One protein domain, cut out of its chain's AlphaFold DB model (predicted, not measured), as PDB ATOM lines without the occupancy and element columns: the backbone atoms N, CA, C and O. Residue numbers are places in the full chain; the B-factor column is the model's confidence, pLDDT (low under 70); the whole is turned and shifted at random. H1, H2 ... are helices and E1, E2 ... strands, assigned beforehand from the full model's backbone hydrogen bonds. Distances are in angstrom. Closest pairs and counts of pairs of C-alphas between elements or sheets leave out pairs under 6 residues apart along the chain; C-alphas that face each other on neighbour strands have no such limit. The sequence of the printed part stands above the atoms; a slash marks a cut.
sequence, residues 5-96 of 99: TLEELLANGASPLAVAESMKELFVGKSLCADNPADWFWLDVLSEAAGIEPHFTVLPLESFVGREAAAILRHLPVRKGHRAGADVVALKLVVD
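This is residues 5 to 96 of the 99 residues of an uncharacterized protein of Pseudomonas savastanoi pv. savastanoi (UniProt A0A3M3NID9). A short sheet of two parallel strands, E1 and E2, lies in the middle, with the longest helix, H3, packed beside it through residues 37 to 43. H2 meets the far end of H3 in a corner, H4, H5 and H6 make a loose group at the other end, and residues 5 to 14, with H1, stick out. The printed part has 92 residues with six named helices and two named strands, in the order H1, H2, E1, H3, E2, H4, H5, H6, and its class is mostly helix. It is only just loose, close to compact, with a radius of gyration of the C-alphas of 14.8 A and spans of 39 by 31 by 19 A.

E1, residues 31 to 34, and E2, residues 57 to 60, are parallel neighbours at 38 degrees. N 32 and O 57 are within hydrogen-bond range at 2.8 A, and so are N 34 and O 59 at 3.0 A. With H3, residues 37 to 50, they form a strand-helix-strand unit, two parallel neighbour strands joined through a helix, and its crossover is right-handed. The closest C-alphas of H3 and E2 are those of Trp 40 and Val 58, 6.8 A apart. H2, residues 16 to 27, touches H3 with residues 16 to 20 alone, at a steep tilt of 64 degrees, opposite ways; the closest C-alphas are those of Leu 17 and Ala 50, 4.3 A apart. H4, residues 62 to 65, and H5, residues 67 to 75, only just touch, with 3 pairs of C-alphas within 8 A, and only at the corner by their link; the closest C-alphas are those of Glu 62 and Ala 70, 5.4 A apart. H6, residues 84 to 96, is close to H5 but not clearly touching, with the closest C-alphas, of Leu 73 and Val 94, 7.2 A apart. H1, residues 6 to 12, is apart from H2 and H3. Every O i to N i+4 pair is within hydrogen-bond range in H1, H2 and H6, against 9 of 10 in H3 and 4 of 5 in H5; H4 is too short for such a pair.

H1 begins at C-alpha 6, (-18.754, -25.178, -22.780). From first to last C-alpha, H2 measures 15.9 A, H3 20.6 A, H5 13.0 A and H6 18.2 A. H3 begins at C-alpha 37, (2.176, -29.781, -12.955), and H6 ends at C-alpha 96, (-3.981, -40.470, 4.603).

The two C-alphas farthest apart are those of Ala 11 and Glu 68, at 43.5 A. The printed part has no cut and no long link. The mean pLDDT of the printed part is 88.2, and residues 79 to 80 are under 70.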
ATOM      1  N   THR A   5     -20.132 -28.911 -19.918       90.56
ATOM      2  CA  THR A   5     -20.136 -28.419 -21.308       90.56
ATOM      3  C   THR A   5     -19.600 -26.991 -21.387       90.56
ATOM      4  O   THR A   5     -19.581 -26.273 -20.386       90.56
ATOM      5  N   LEU A   6     -19.156 -26.569 -22.574       89.44
ATOM      6  CA  LEU A   6     -18.754 -25.178 -22.780       89.44
ATOM      7  C   LEU A   6     -19.957 -24.247 -22.599       89.44
ATOM      8  O   LEU A   6     -19.836 -23.207 -21.963       89.44
ATOM      9  N   GLU A   7     -21.122 -24.645 -23.103       93.88
ATOM     10  CA  GLU A   7     -22.373 -23.904 -22.965       93.88
ATOM     11  C   GLU A   7     -22.738 -23.695 -21.491       93.88
ATOM     12  O   GLU A   7     -23.092 -22.588 -21.092       93.88
ATOM     13  N   GLU A   8     -22.595 -24.730 -20.661       91.62
ATOM     14  CA  GLU A   8     -22.830 -24.640 -19.217       91.62
ATOM     15  C   GLU A   8     -21.811 -23.734 -18.517       91.62
ATOM     16  O   GLU A   8     -22.198 -22.960 -17.643       91.62
ATOM     17  N   LEU A   9     -20.533 -23.774 -18.914       89.75
ATOM     18  CA  LEU A   9     -19.508 -22.865 -18.386       89.75
ATOM     19  C   LEU A   9     -19.774 -21.411 -18.774       89.75
ATOM     20  O   LEU A   9     -19.597 -20.522 -17.949       89.75
ATOM     21  N   LEU A  10     -20.214 -21.157 -20.005       90.38
ATOM     22  CA  LEU A  10     -20.538 -19.807 -20.462       90.38
ATOM     23  C   LEU A  10     -21.809 -19.267 -19.796       90.38
ATOM     24  O   LEU A  10     -21.896 -18.069 -19.542       90.38
ATOM     25  N   ALA A  11     -22.781 -20.135 -19.510       92.75
ATOM     26  CA  ALA A  11     -24.038 -19.740 -18.880       92.75
ATOM     27  C   ALA A  11     -23.931 -19.582 -17.355       92.75
ATOM     28  O   ALA A  11     -24.541 -18.673 -16.795       92.75
ATOM     29  N   ASN A  12     -23.184 -20.466 -16.684       92.69
ATOM     30  CA  ASN A  12     -23.201 -20.604 -15.222       92.69
ATOM     31  C   ASN A  12     -21.815 -20.487 -14.568       92.69
ATOM     32  O   ASN A  12     -21.704 -20.591 -13.345       92.69
ATOM     33  N   GLY A  13     -20.748 -20.327 -15.351       90.88
ATOM     34  CA  GLY A  13     -19.392 -20.206 -14.833       90.88
ATOM     35  C   GLY A  13     -19.166 -18.880 -14.112       90.88
ATOM     36  O   GLY A  13     -19.677 -17.833 -14.503       90.88
ATOM     37  N   ALA A  14     -18.357 -18.925 -13.056       94.38
ATOM     38  CA  ALA A  14     -17.841 -17.719 -12.426       94.38
ATOM     39  C   ALA A  14     -16.768 -17.074 -13.318       94.38
ATOM     40  O   ALA A  14     -16.026 -17.767 -14.019       94.38
ATOM     41  N   SER A  15     -16.667 -15.744 -13.275       94.50
ATOM     42  CA  SER A  15     -15.581 -15.040 -13.959       94.50
ATOM     43  C   SER A  15     -14.226 -15.403 -13.334       94.50
ATOM     44  O   SER A  15     -14.172 -15.713 -12.139       94.50
ATOM     45  N   PRO A  16     -13.115 -15.314 -14.093       94.19
ATOM     46  CA  PRO A  16     -11.773 -15.519 -13.548       94.19
ATOM     47  C   PRO A  16     -11.512 -14.701 -12.278       94.19
ATOM     48  O   PRO A  16     -11.032 -15.244 -11.288       94.19
ATOM     49  N   LEU A  17     -11.923 -13.428 -12.269       95.38
ATOM     50  CA  LEU A  17     -11.792 -12.554 -11.103       95.38
ATOM     51  C   LEU A  17     -12.549 -13.096  -9.882       95.38
ATOM     52  O   LEU A  17     -11.956 -13.223  -8.817       95.38
ATOM     53  N   ALA A  18     -13.818 -13.484 -10.040       95.81
ATOM     54  CA  ALA A  18     -14.621 -13.999  -8.929       95.81
ATOM     55  C   ALA A  18     -14.039 -15.299  -8.348       95.81
ATOM     56  O   ALA A  18     -14.043 -15.507  -7.131       95.81
ATOM     57  N   VAL A  19     -13.504 -16.173  -9.211       94.62
ATOM     58  CA  VAL A  19     -12.804 -17.387  -8.771       94.62
ATOM     59  C   VAL A  19     -11.527 -17.023  -8.015       94.62
ATOM     60  O   VAL A  19     -11.303 -17.541  -6.924       94.62
ATOM     61  N   ALA A  20     -10.708 -16.119  -8.553       94.38
ATOM     62  CA  ALA A  20      -9.434 -15.736  -7.956       94.38
ATOM     63  C   ALA A  20      -9.611 -15.022  -6.598       94.38
ATOM     64  O   ALA A  20      -8.877 -15.311  -5.651       94.38
ATOM     65  N   GLU A  21     -10.629 -14.166  -6.456       94.88
ATOM     66  CA  GLU A  21     -11.008 -13.546  -5.176       94.88
ATOM     67  C   GLU A  21     -11.456 -14.594  -4.151       94.88
ATOM     68  O   GLU A  21     -10.945 -14.617  -3.030       94.88
ATOM     69  N   SER A  22     -12.314 -15.534  -4.558       94.50
ATOM     70  CA  SER A  22     -12.748 -16.639  -3.690       94.50
ATOM     71  C   SER A  22     -11.562 -17.499  -3.234       94.50
ATOM     72  O   SER A  22     -11.454 -17.882  -2.068       94.50
ATOM     73  N   MET A  23     -10.624 -17.790  -4.143       93.94
ATOM     74  CA  MET A  23      -9.400 -18.518  -3.809       93.94
ATOM     75  C   MET A  23      -8.515 -17.733  -2.841       93.94
ATOM     76  O   MET A  23      -7.967 -18.320  -1.906       93.94
ATOM     77  N   LYS A  24      -8.382 -16.417  -3.025       92.69
ATOM     78  CA  LYS A  24      -7.630 -15.552  -2.113       92.69
ATOM     79  C   LYS A  24      -8.210 -15.604  -0.701       92.69
ATOM     80  O   LYS A  24      -7.452 -15.820   0.240       92.69
ATOM     81  N   GLU A  25      -9.524 -15.462  -0.543       93.69
ATOM     82  CA  GLU A  25     -10.183 -15.537   0.769       93.69
ATOM     83  C   GLU A  25      -9.914 -16.868   1.482       93.69
ATOM     84  O   GLU A  25      -9.645 -16.903   2.685       93.69
ATOM     85  N   LEU A  26      -9.930 -17.972   0.733       93.75
ATOM     86  CA  LEU A  26      -9.735 -19.309   1.290       93.75
ATOM     87  C   LEU A  26      -8.267 -19.643   1.581       93.75
ATOM     88  O   LEU A  26      -7.980 -20.382   2.534       93.75
ATOM     89  N   PHE A  27      -7.341 -19.152   0.757       93.75
ATOM     90  CA  PHE A  27      -5.978 -19.682   0.684       93.75
ATOM     91  C   PHE A  27      -4.866 -18.666   0.920       93.75
ATOM     92  O   PHE A  27      -3.704 -19.062   0.883       93.75
ATOM     93  N   VAL A  28      -5.175 -17.401   1.216       94.06
ATOM     94  CA  VAL A  28      -4.149 -16.384   1.494       94.06
ATOM     95  C   VAL A  28      -3.100 -16.877   2.504       94.06
ATOM     96  O   VAL A  28      -3.427 -17.353   3.593       94.06
ATOM     97  N   GLY A  29      -1.827 -16.797   2.110       93.69
ATOM     98  CA  GLY A  29      -0.674 -17.212   2.913       93.69
ATOM     99  C   GLY A  29      -0.497 -18.725   3.084       93.69
ATOM    100  O   GLY A  29       0.387 -19.141   3.832       93.69
ATOM    101  N   LYS A  30      -1.313 -19.558   2.429       94.06
ATOM    102  CA  LYS A  30      -1.213 -21.023   2.505       94.06
ATOM    103  C   LYS A  30      -0.373 -21.592   1.363       94.06
ATOM    104  O   LYS A  30      -0.263 -21.003   0.288       94.06
ATOM    105  N   SER A  31       0.146 -22.794   1.601       92.69
ATOM    106  CA  SER A  31       0.742 -23.645   0.572       92.69
ATOM    107  C   SER A  31      -0.258 -24.716   0.142       92.69
ATOM    108  O   SER A  31      -0.708 -25.513   0.966       92.69
ATOM    109  N   LEU A  32      -0.606 -24.734  -1.140       91.38
ATOM    110  CA  LEU A  32      -1.472 -25.728  -1.766       91.38
ATOM    111  C   LEU A  32      -0.632 -26.865  -2.349       91.38
ATOM    112  O   LEU A  32       0.480 -26.645  -2.826       91.38
ATOM    113  N   CYS A  33      -1.176 -28.076  -2.322       89.69
ATOM    114  CA  CYS A  33      -0.566 -29.249  -2.937       89.69
ATOM    115  C   CYS A  33      -1.206 -29.508  -4.302       89.69
ATOM    116  O   CYS A  33      -2.430 -29.612  -4.383       89.69
ATOM    117  N   ALA A  34      -0.383 -29.672  -5.336       86.94
ATOM    118  CA  ALA A  34      -0.805 -30.125  -6.659       86.94
ATOM    119  C   ALA A  34      -0.141 -31.469  -6.994       86.94
ATOM    120  O   ALA A  34       1.065 -31.646  -6.801       86.94
ATOM    121  N   ASP A  35      -0.927 -32.427  -7.493       81.88
ATOM    122  CA  ASP A  35      -0.423 -33.716  -7.989       81.88
ATOM    123  C   ASP A  35      -0.152 -33.697  -9.504       81.88
ATOM    124  O   ASP A  35       0.445 -34.637 -10.037       81.88
ATOM    125  N   ASN A  36      -0.550 -32.619 -10.190       83.75
ATOM    126  CA  ASN A  36      -0.338 -32.405 -11.611       83.75
ATOM    127  C   ASN A  36       0.356 -31.054 -11.875       83.75
ATOM    128  O   ASN A  36      -0.187 -30.007 -11.527       83.75
ATOM    129  N   PRO A  37       1.515 -31.030 -12.564       82.56
ATOM    130  CA  PRO A  37       2.176 -29.781 -12.955       82.56
ATOM    131  C   PRO A  37       1.303 -28.832 -13.789       82.56
ATOM    132  O   PRO A  37       1.558 -27.631 -13.805       82.56
ATOM    133  N   ALA A  38       0.278 -29.344 -14.477       88.25
ATOM    134  CA  ALA A  38      -0.665 -28.506 -15.215       88.25
ATOM    135  C   ALA A  38      -1.488 -27.582 -14.298       88.25
ATOM    136  O   ALA A  38      -1.916 -26.522 -14.752       88.25
ATOM    137  N   ASP A  39      -1.687 -27.947 -13.028       88.81
ATOM    138  CA  ASP A  39      -2.447 -27.125 -12.082       88.81
ATOM    139  C   ASP A  39      -1.741 -25.790 -11.825       88.81
ATOM    140  O   ASP A  39      -2.395 -24.754 -11.753       88.81
ATOM    141  N   TRP A  40      -0.402 -25.789 -11.771       88.62
ATOM    142  CA  TRP A  40       0.386 -24.557 -11.680       88.62
ATOM    143  C   TRP A  40       0.112 -23.624 -12.849       88.62
ATOM    144  O   TRP A  40      -0.270 -22.476 -12.648       88.62
ATOM    145  N   PHE A  41       0.257 -24.152 -14.065       90.38
ATOM    146  CA  PHE A  41       0.052 -23.379 -15.281       90.38
ATOM    147  C   PHE A  41      -1.341 -22.737 -15.311       90.38
ATOM    148  O   PHE A  41      -1.474 -21.554 -15.612       90.38
ATOM    149  N   TRP A  42      -2.387 -23.489 -14.958       92.75
ATOM    150  CA  TRP A  42      -3.751 -22.960 -14.983       92.75
ATOM    151  C   TRP A  42      -4.046 -21.951 -13.869       92.75
ATOM    152  O   TRP A  42      -4.880 -21.070 -14.075       92.75
ATOM    153  N   LEU A  43      -3.373 -22.035 -12.720       92.38
ATOM    154  CA  LEU A  43      -3.499 -21.034 -11.654       92.38
ATOM    155  C   LEU A  43      -2.775 -19.728 -11.997       92.38
ATOM    156  O   LEU A  43      -3.287 -18.654 -11.670       92.38
ATOM    157  N   ASP A  44      -1.655 -19.805 -12.714       90.81
ATOM    158  CA  ASP A  44      -0.987 -18.622 -13.267       90.81
ATOM    159  C   ASP A  44      -1.879 -17.947 -14.319       90.81
ATOM    160  O   ASP A  44      -2.153 -16.751 -14.219       90.81
ATOM    161  N   VAL A  45      -2.438 -18.721 -15.259       94.38
ATOM    162  CA  VAL A  45      -3.383 -18.212 -16.273       94.38
ATOM    163  C   VAL A  45      -4.631 -17.596 -15.633       94.38
ATOM    164  O   VAL A  45      -5.110 -16.558 -16.088       94.38
ATOM    165  N   LEU A  46      -5.170 -18.205 -14.570       94.44
ATOM    166  CA  LEU A  46      -6.295 -17.644 -13.814       94.44
ATOM    167  C   LEU A  46      -5.938 -16.278 -13.216       94.44
ATOM    168  O   LEU A  46      -6.737 -15.347 -13.300       94.44
ATOM    169  N   SER A  47      -4.754 -16.173 -12.616       92.56
ATOM    170  CA  SER A  47      -4.268 -14.955 -11.963       92.56
ATOM    171  C   SER A  47      -4.038 -13.836 -12.986       92.56
ATOM    172  O   SER A  47      -4.514 -12.717 -12.791       92.56
ATOM    173  N   GLU A  48      -3.435 -14.164 -14.135       94.75
ATOM    174  CA  GLU A  48      -3.282 -13.252 -15.275       94.75
ATOM    175  C   GLU A  48      -4.644 -12.768 -15.795       94.75
ATOM    176  O   GLU A  48      -4.871 -11.565 -15.921       94.75
ATOM    177  N   ALA A  49      -5.587 -13.688 -16.026       95.12
ATOM    178  CA  ALA A  49      -6.930 -13.355 -16.501       95.12
ATOM    179  C   ALA A  49      -7.741 -12.526 -15.489       95.12
ATOM    180  O   ALA A  49      -8.608 -11.744 -15.882       95.12
ATOM    181  N   ALA A  50      -7.479 -12.698 -14.193       94.62
ATOM    182  CA  ALA A  50      -8.072 -11.907 -13.121       94.62
ATOM    183  C   ALA A  50      -7.362 -10.558 -12.903       94.62
ATOM    184  O   ALA A  50      -7.918  -9.690 -12.232       94.62
ATOM    185  N   GLY A  51      -6.157 -10.367 -13.451       94.50
ATOM    186  CA  GLY A  51      -5.339  -9.176 -13.224       94.50
ATOM    187  C   GLY A  51      -4.861  -9.029 -11.776       94.50
ATOM    188  O   GLY A  51      -4.679  -7.904 -11.310       94.50
ATOM    189  N   ILE A  52      -4.697 -10.142 -11.050       91.62
ATOM    190  CA  ILE A  52      -4.239 -10.148  -9.655       91.62
ATOM    191  C   ILE A  52      -3.068 -11.109  -9.464       91.62
ATOM    192  O   ILE A  52      -2.984 -12.135 -10.124       91.62
ATOM    193  N   GLU A  53      -2.203 -10.809  -8.500       88.12
ATOM    194  CA  GLU A  53      -1.137 -11.728  -8.097       88.12
ATOM    195  C   GLU A  53      -1.691 -12.908  -7.273       88.12
ATOM    196  O   GLU A  53      -2.610 -12.716  -6.461       88.12
ATOM    197  N   PRO A  54      -1.125 -14.124  -7.397       84.31
ATOM    198  CA  PRO A  54      -1.440 -15.232  -6.503       84.31
ATOM    199  C   PRO A  54      -1.076 -14.883  -5.053       84.31
ATOM    200  O   PRO A  54       0.026 -14.429  -4.755       84.31
ATOM    201  N   HIS A  55      -1.993 -15.128  -4.115       87.81
ATOM    202  CA  HIS A  55      -1.769 -14.879  -2.678       87.81
ATOM    203  C   HIS A  55      -1.453 -16.162  -1.890       87.81
ATOM    204  O   HIS A  55      -1.495 -16.177  -0.659       87.81
ATOM    205  N   PHE A  56      -1.166 -17.247  -2.599       92.06
ATOM    206  CA  PHE A  56      -0.848 -18.567  -2.073       92.06
ATOM    207  C   PHE A  56       0.311 -19.148  -2.879       92.06
ATOM    208  O   PHE A  56       0.562 -18.742  -4.012       92.06
ATOM    209  N   THR A  57       1.011 -20.116  -2.305       91.94
ATOM    210  CA  THR A  57       2.033 -20.875  -3.029       91.94
ATOM    211  C   THR A  57       1.462 -22.231  -3.387       91.94
ATOM    212  O   THR A  57       0.734 -22.826  -2.602       91.94
ATOM    213  N   VAL A  58       1.792 -22.747  -4.561       91.25
ATOM    214  CA  VAL A  58       1.453 -24.119  -4.937       91.25
ATOM    215  C   VAL A  58       2.757 -24.905  -4.968       91.25
ATOM    216  O   VAL A  58       3.770 -24.408  -5.458       91.25
ATOM    217  N   LEU A  59       2.752 -26.099  -4.391       91.94
ATOM    218  CA  LEU A  59       3.904 -26.979  -4.258       91.94
ATOM    219  C   LEU A  59       3.548 -28.372  -4.798       91.94
ATOM    220  O   LEU A  59       2.394 -28.797  -4.689       91.94
ATOM    221  N   PRO A  60       4.524 -29.101  -5.358       90.00
ATOM    222  CA  PRO A  60       4.290 -30.447  -5.851       90.00
ATOM    223  C   PRO A  60       4.077 -31.410  -4.677       90.00
ATOM    224  O   PRO A  60       4.571 -31.170  -3.571       90.00
ATOM    225  N   LEU A  61       3.386 -32.524  -4.922       87.88
ATOM    226  CA  LEU A  61       3.116 -33.566  -3.923       87.88
ATOM    227  C   LEU A  61       4.381 -34.023  -3.169       87.88
ATOM    228  O   LEU A  61       4.347 -34.225  -1.955       87.88
ATOM    229  N   GLU A  62       5.521 -34.107  -3.858       90.56
ATOM    230  CA  GLU A  62       6.832 -34.436  -3.289       90.56
ATOM    231  C   GLU A  62       7.246 -33.532  -2.126       90.56
ATOM    232  O   GLU A  62       7.947 -33.994  -1.227       90.56
ATOM    233  N   SER A  63       6.833 -32.263  -2.131       90.00
ATOM    234  CA  SER A  63       7.149 -31.311  -1.061       90.00
ATOM    235  C   SER A  63       6.396 -31.605   0.236       90.00
ATOM    236  O   SER A  63       6.800 -31.113   1.286       90.00
ATOM    237  N   PHE A  64       5.321 -32.398   0.176       87.25
ATOM    238  CA  PHE A  64       4.487 -32.740   1.331       87.25
ATOM    239  C   PHE A  64       4.754 -34.150   1.851       87.25
ATOM    240  O   PHE A  64       4.834 -34.344   3.060       87.25
ATOM    241  N   VAL A  65       4.895 -35.132   0.954       86.62
ATOM    242  CA  VAL A  65       5.041 -36.552   1.336       86.62
ATOM    243  C   VAL A  65       6.448 -37.111   1.094       86.62
ATOM    244  O   VAL A  65       6.736 -38.238   1.484       86.62
ATOM    245  N   GLY A  66       7.341 -36.344   0.463       90.25
ATOM    246  CA  GLY A  66       8.657 -36.811   0.025       90.25
ATOM    247  C   GLY A  66       8.627 -37.502  -1.344       90.25
ATOM    248  O   GLY A  66       7.594 -37.980  -1.813       90.25
ATOM    249  N   ARG A  67       9.786 -37.556  -2.020       89.31
ATOM    250  CA  ARG A  67       9.886 -38.080  -3.400       89.31
ATOM    251  C   ARG A  67       9.507 -39.550  -3.523       89.31
ATOM    252  O   ARG A  67       8.861 -39.930  -4.494       89.31
ATOM    253  N   GLU A  68       9.938 -40.362  -2.565       88.25
ATOM    254  CA  GLU A  68       9.733 -41.812  -2.582       88.25
ATOM    255  C   GLU A  68       8.249 -42.150  -2.423       88.25
ATOM    256  O   GLU A  68       7.689 -42.859  -3.257       88.25
ATOM    257  N   ALA A  69       7.582 -41.552  -1.430       86.06
ATOM    258  CA  ALA A  69       6.145 -41.719  -1.245       86.06
ATOM    259  C   ALA A  69       5.365 -41.196  -2.459       86.06
ATOM    260  O   ALA A  69       4.532 -41.916  -2.999       86.06
ATOM    261  N   ALA A  70       5.682 -39.999  -2.968       87.19
ATOM    262  CA  ALA A  70       5.014 -39.449  -4.150       87.19
ATOM    263  C   ALA A  70       5.149 -40.352  -5.391       87.19
ATOM    264  O   ALA A  70       4.199 -40.486  -6.165       87.19
ATOM    265  N   ALA A  71       6.302 -41.007  -5.579       86.56
ATOM    266  CA  ALA A  71       6.487 -41.979  -6.654       86.56
ATOM    267  C   ALA A  71       5.561 -43.193  -6.493       86.56
ATOM    268  O   ALA A  71       4.941 -43.606  -7.470       86.56
ATOM    269  N   ILE A  72       5.409 -43.717  -5.274       84.75
ATOM    270  CA  ILE A  72       4.483 -44.821  -4.984       84.75
ATOM    271  C   ILE A  72       3.036 -44.393  -5.253       84.75
ATOM    272  O   ILE A  72       2.313 -45.100  -5.957       84.75
ATOM    273  N   LEU A  73       2.629 -43.218  -4.760       82.19
ATOM    274  CA  LEU A  73       1.259 -42.715  -4.903       82.19
ATOM    275  C   LEU A  73       0.832 -42.579  -6.372       82.19
ATOM    276  O   LEU A  73      -0.302 -42.914  -6.712       82.19
ATOM    277  N   ARG A  74       1.745 -42.167  -7.262       79.00
ATOM    278  CA  ARG A  74       1.494 -42.076  -8.714       79.00
ATOM    279  C   ARG A  74       1.156 -43.407  -9.382       79.00
ATOM    280  O   ARG A  74       0.526 -43.405 -10.438       79.00
ATOM    281  N   HIS A  75       1.596 -44.524  -8.811       81.50
ATOM    282  CA  HIS A  75       1.369 -45.856  -9.369       81.50
ATOM    283  C   HIS A  75       0.144 -46.556  -8.780       81.50
ATOM    284  O   HIS A  75      -0.224 -47.636  -9.245       81.50
ATOM    285  N   LEU A  76      -0.510 -45.955  -7.785       78.25
ATOM    286  CA  LEU A  76      -1.730 -46.515  -7.230       78.25
ATOM    287  C   LEU A  76      -2.888 -46.359  -8.226       78.25
ATOM    288  O   LEU A  76      -3.015 -45.316  -8.872       78.25
ATOM    289  N   PRO A  77      -3.772 -47.365  -8.341       71.88
ATOM    290  CA  PRO A  77      -4.924 -47.324  -9.236       71.88
ATOM    291  C   PRO A  77      -6.043 -46.447  -8.652       71.88
ATOM    292  O   PRO A  77      -7.144 -46.914  -8.354       71.88
ATOM    293  N   VAL A  78      -5.762 -45.160  -8.462       71.94
ATOM    294  CA  VAL A  78      -6.724 -44.179  -7.962       71.94
ATOM    295  C   VAL A  78      -7.653 -43.792  -9.105       71.94
ATOM    296  O   VAL A  78      -7.223 -43.234 -10.116       71.94
ATOM    297  N   ARG A  79      -8.950 -44.085  -8.968       68.25
ATOM    298  CA  ARG A  79      -9.951 -43.619  -9.935       68.25
ATOM    299  C   ARG A  79     -10.110 -42.106  -9.806       68.25
ATOM    300  O   ARG A  79     -10.757 -41.641  -8.873       68.25
ATOM    301  N   LYS A  80      -9.561 -41.358 -10.765       68.12
ATOM    302  CA  LYS A  80      -9.864 -39.933 -10.930       68.12
ATOM    303  C   LYS A  80     -11.273 -39.791 -11.507       68.12
ATOM    304  O   LYS A  80     -11.608 -40.411 -12.517       68.12
ATOM    305  N   GLY A  81     -12.114 -39.017 -10.831       70.69
ATOM    306  CA  GLY A  81     -13.469 -38.692 -11.269       70.69
ATOM    307  C   GLY A  81     -13.497 -37.617 -12.357       70.69
ATOM    308  O   GLY A  81     -14.575 -37.328 -12.878       70.69
ATOM    309  N   HIS A  82     -12.337 -37.027 -12.685       80.38
ATOM    310  CA  HIS A  82     -12.191 -35.903 -13.615       80.38
ATOM    311  C   HIS A  82     -13.047 -34.704 -13.190       80.38
ATOM    312  O   HIS A  82     -13.630 -33.992 -14.002       80.38
ATOM    313  N   ARG A  83     -13.154 -34.503 -11.882       82.75
ATOM    314  CA  ARG A  83     -13.838 -33.388 -11.228       82.75
ATOM    315  C   ARG A  83     -12.906 -32.974 -10.106       82.75
ATOM    316  O   ARG A  83     -12.648 -33.797  -9.233       82.75
ATOM    317  N   ALA A  84     -12.472 -31.715 -10.093       83.12
ATOM    318  CA  ALA A  84     -11.448 -31.233  -9.164       83.12
ATOM    319  C   ALA A  84     -11.696 -31.670  -7.707       83.12
ATOM    320  O   ALA A  84     -10.816 -32.241  -7.072       83.12
ATOM    321  N   GLY A  85     -12.925 -31.508  -7.198       83.62
ATOM    322  CA  GLY A  85     -13.270 -31.930  -5.835       83.62
ATOM    323  C   GLY A  85     -13.175 -33.444  -5.601       83.62
ATOM    324  O   GLY A  85     -12.646 -33.874  -4.582       83.62
ATOM    325  N   ALA A  86     -13.649 -34.260  -6.546       83.50
ATOM    326  CA  ALA A  86     -13.563 -35.717  -6.431       83.50
ATOM    327  C   ALA A  86     -12.108 -36.201  -6.514       83.50
ATOM    328  O   ALA A  86     -11.712 -37.097  -5.771       83.50
ATOM    329  N   ASP A  87     -11.311 -35.573  -7.379       83.62
ATOM    330  CA  ASP A  87      -9.902 -35.906  -7.572       83.62
ATOM    331  C   ASP A  87      -9.074 -35.556  -6.323       83.62
ATOM    332  O   ASP A  87      -8.276 -36.378  -5.870       83.62
ATOM    333  N   VAL A  88      -9.337 -34.407  -5.686       84.69
ATOM    334  CA  VAL A  88      -8.689 -34.019  -4.418       84.69
ATOM    335  C   VAL A  88      -9.068 -34.959  -3.271       84.69
ATOM    336  O   VAL A  88      -8.200 -35.346  -2.489       84.69
ATOM    337  N   VAL A  89     -10.335 -35.372  -3.161       85.94
ATOM    338  CA  VAL A  89     -10.759 -36.344  -2.133       85.94
ATOM    339  C   VAL A  89     -10.077 -37.696  -2.343       85.94
ATOM    340  O   VAL A  89      -9.603 -38.299  -1.380       85.94
ATOM    341  N   ALA A  90      -9.987 -38.158  -3.590       84.25
ATOM    342  CA  ALA A  90      -9.307 -39.406  -3.915       84.25
ATOM    343  C   ALA A  90      -7.811 -39.343  -3.566       84.25
ATOM    344  O   ALA A  90      -7.292 -40.273  -2.948       84.25
ATOM    345  N   LEU A  91      -7.139 -38.228  -3.881       82.31
ATOM    346  CA  LEU A  91      -5.749 -37.996  -3.486       82.31
ATOM    347  C   LEU A  91      -5.590 -37.980  -1.961       82.31
ATOM    348  O   LEU A  91      -4.677 -38.612  -1.435       82.31
ATOM    349  N   LYS A  92      -6.494 -37.309  -1.240       85.62
ATOM    350  CA  LYS A  92      -6.453 -37.246   0.225       85.62
ATOM    351  C   LYS A  92      -6.560 -38.629   0.866       85.62
ATOM    352  O   LYS A  92      -5.746 -38.944   1.723       85.62
ATOM    353  N   LEU A  93      -7.520 -39.453   0.445       85.12
ATOM    354  CA  LEU A  93      -7.689 -40.812   0.985       85.12
ATOM    355  C   LEU A  93      -6.431 -41.662   0.793       85.12
ATOM    356  O   LEU A  93      -6.069 -42.466   1.646       85.12
ATOM    357  N   VAL A  94      -5.771 -41.465  -0.341       81.44
ATOM    358  CA  VAL A  94      -4.544 -42.161  -0.697       81.44
ATOM    359  C   VAL A  94      -3.372 -41.676   0.150       81.44
ATOM    360  O   VAL A  94      -2.621 -42.504   0.641       81.44
ATOM    361  N   VAL A  95      -3.227 -40.370   0.374       82.06
ATOM    362  CA  VAL A  95      -2.179 -39.829   1.254       82.06
ATOM    363  C   VAL A  95      -2.410 -40.243   2.709       82.06
ATOM    364  O   VAL A  95      -1.471 -40.694   3.357       82.06
ATOM    365  N   ASP A  96      -3.640 -40.134   3.215       82.31
ATOM    366  CA  ASP A  96      -3.981 -40.470   4.603       82.31
ATOM    367  C   ASP A  96      -3.793 -41.969   4.899       82.31
ATOM    368  O   ASP A  96      -3.441 -42.328   6.012       82.31
TER     369      ASP A  96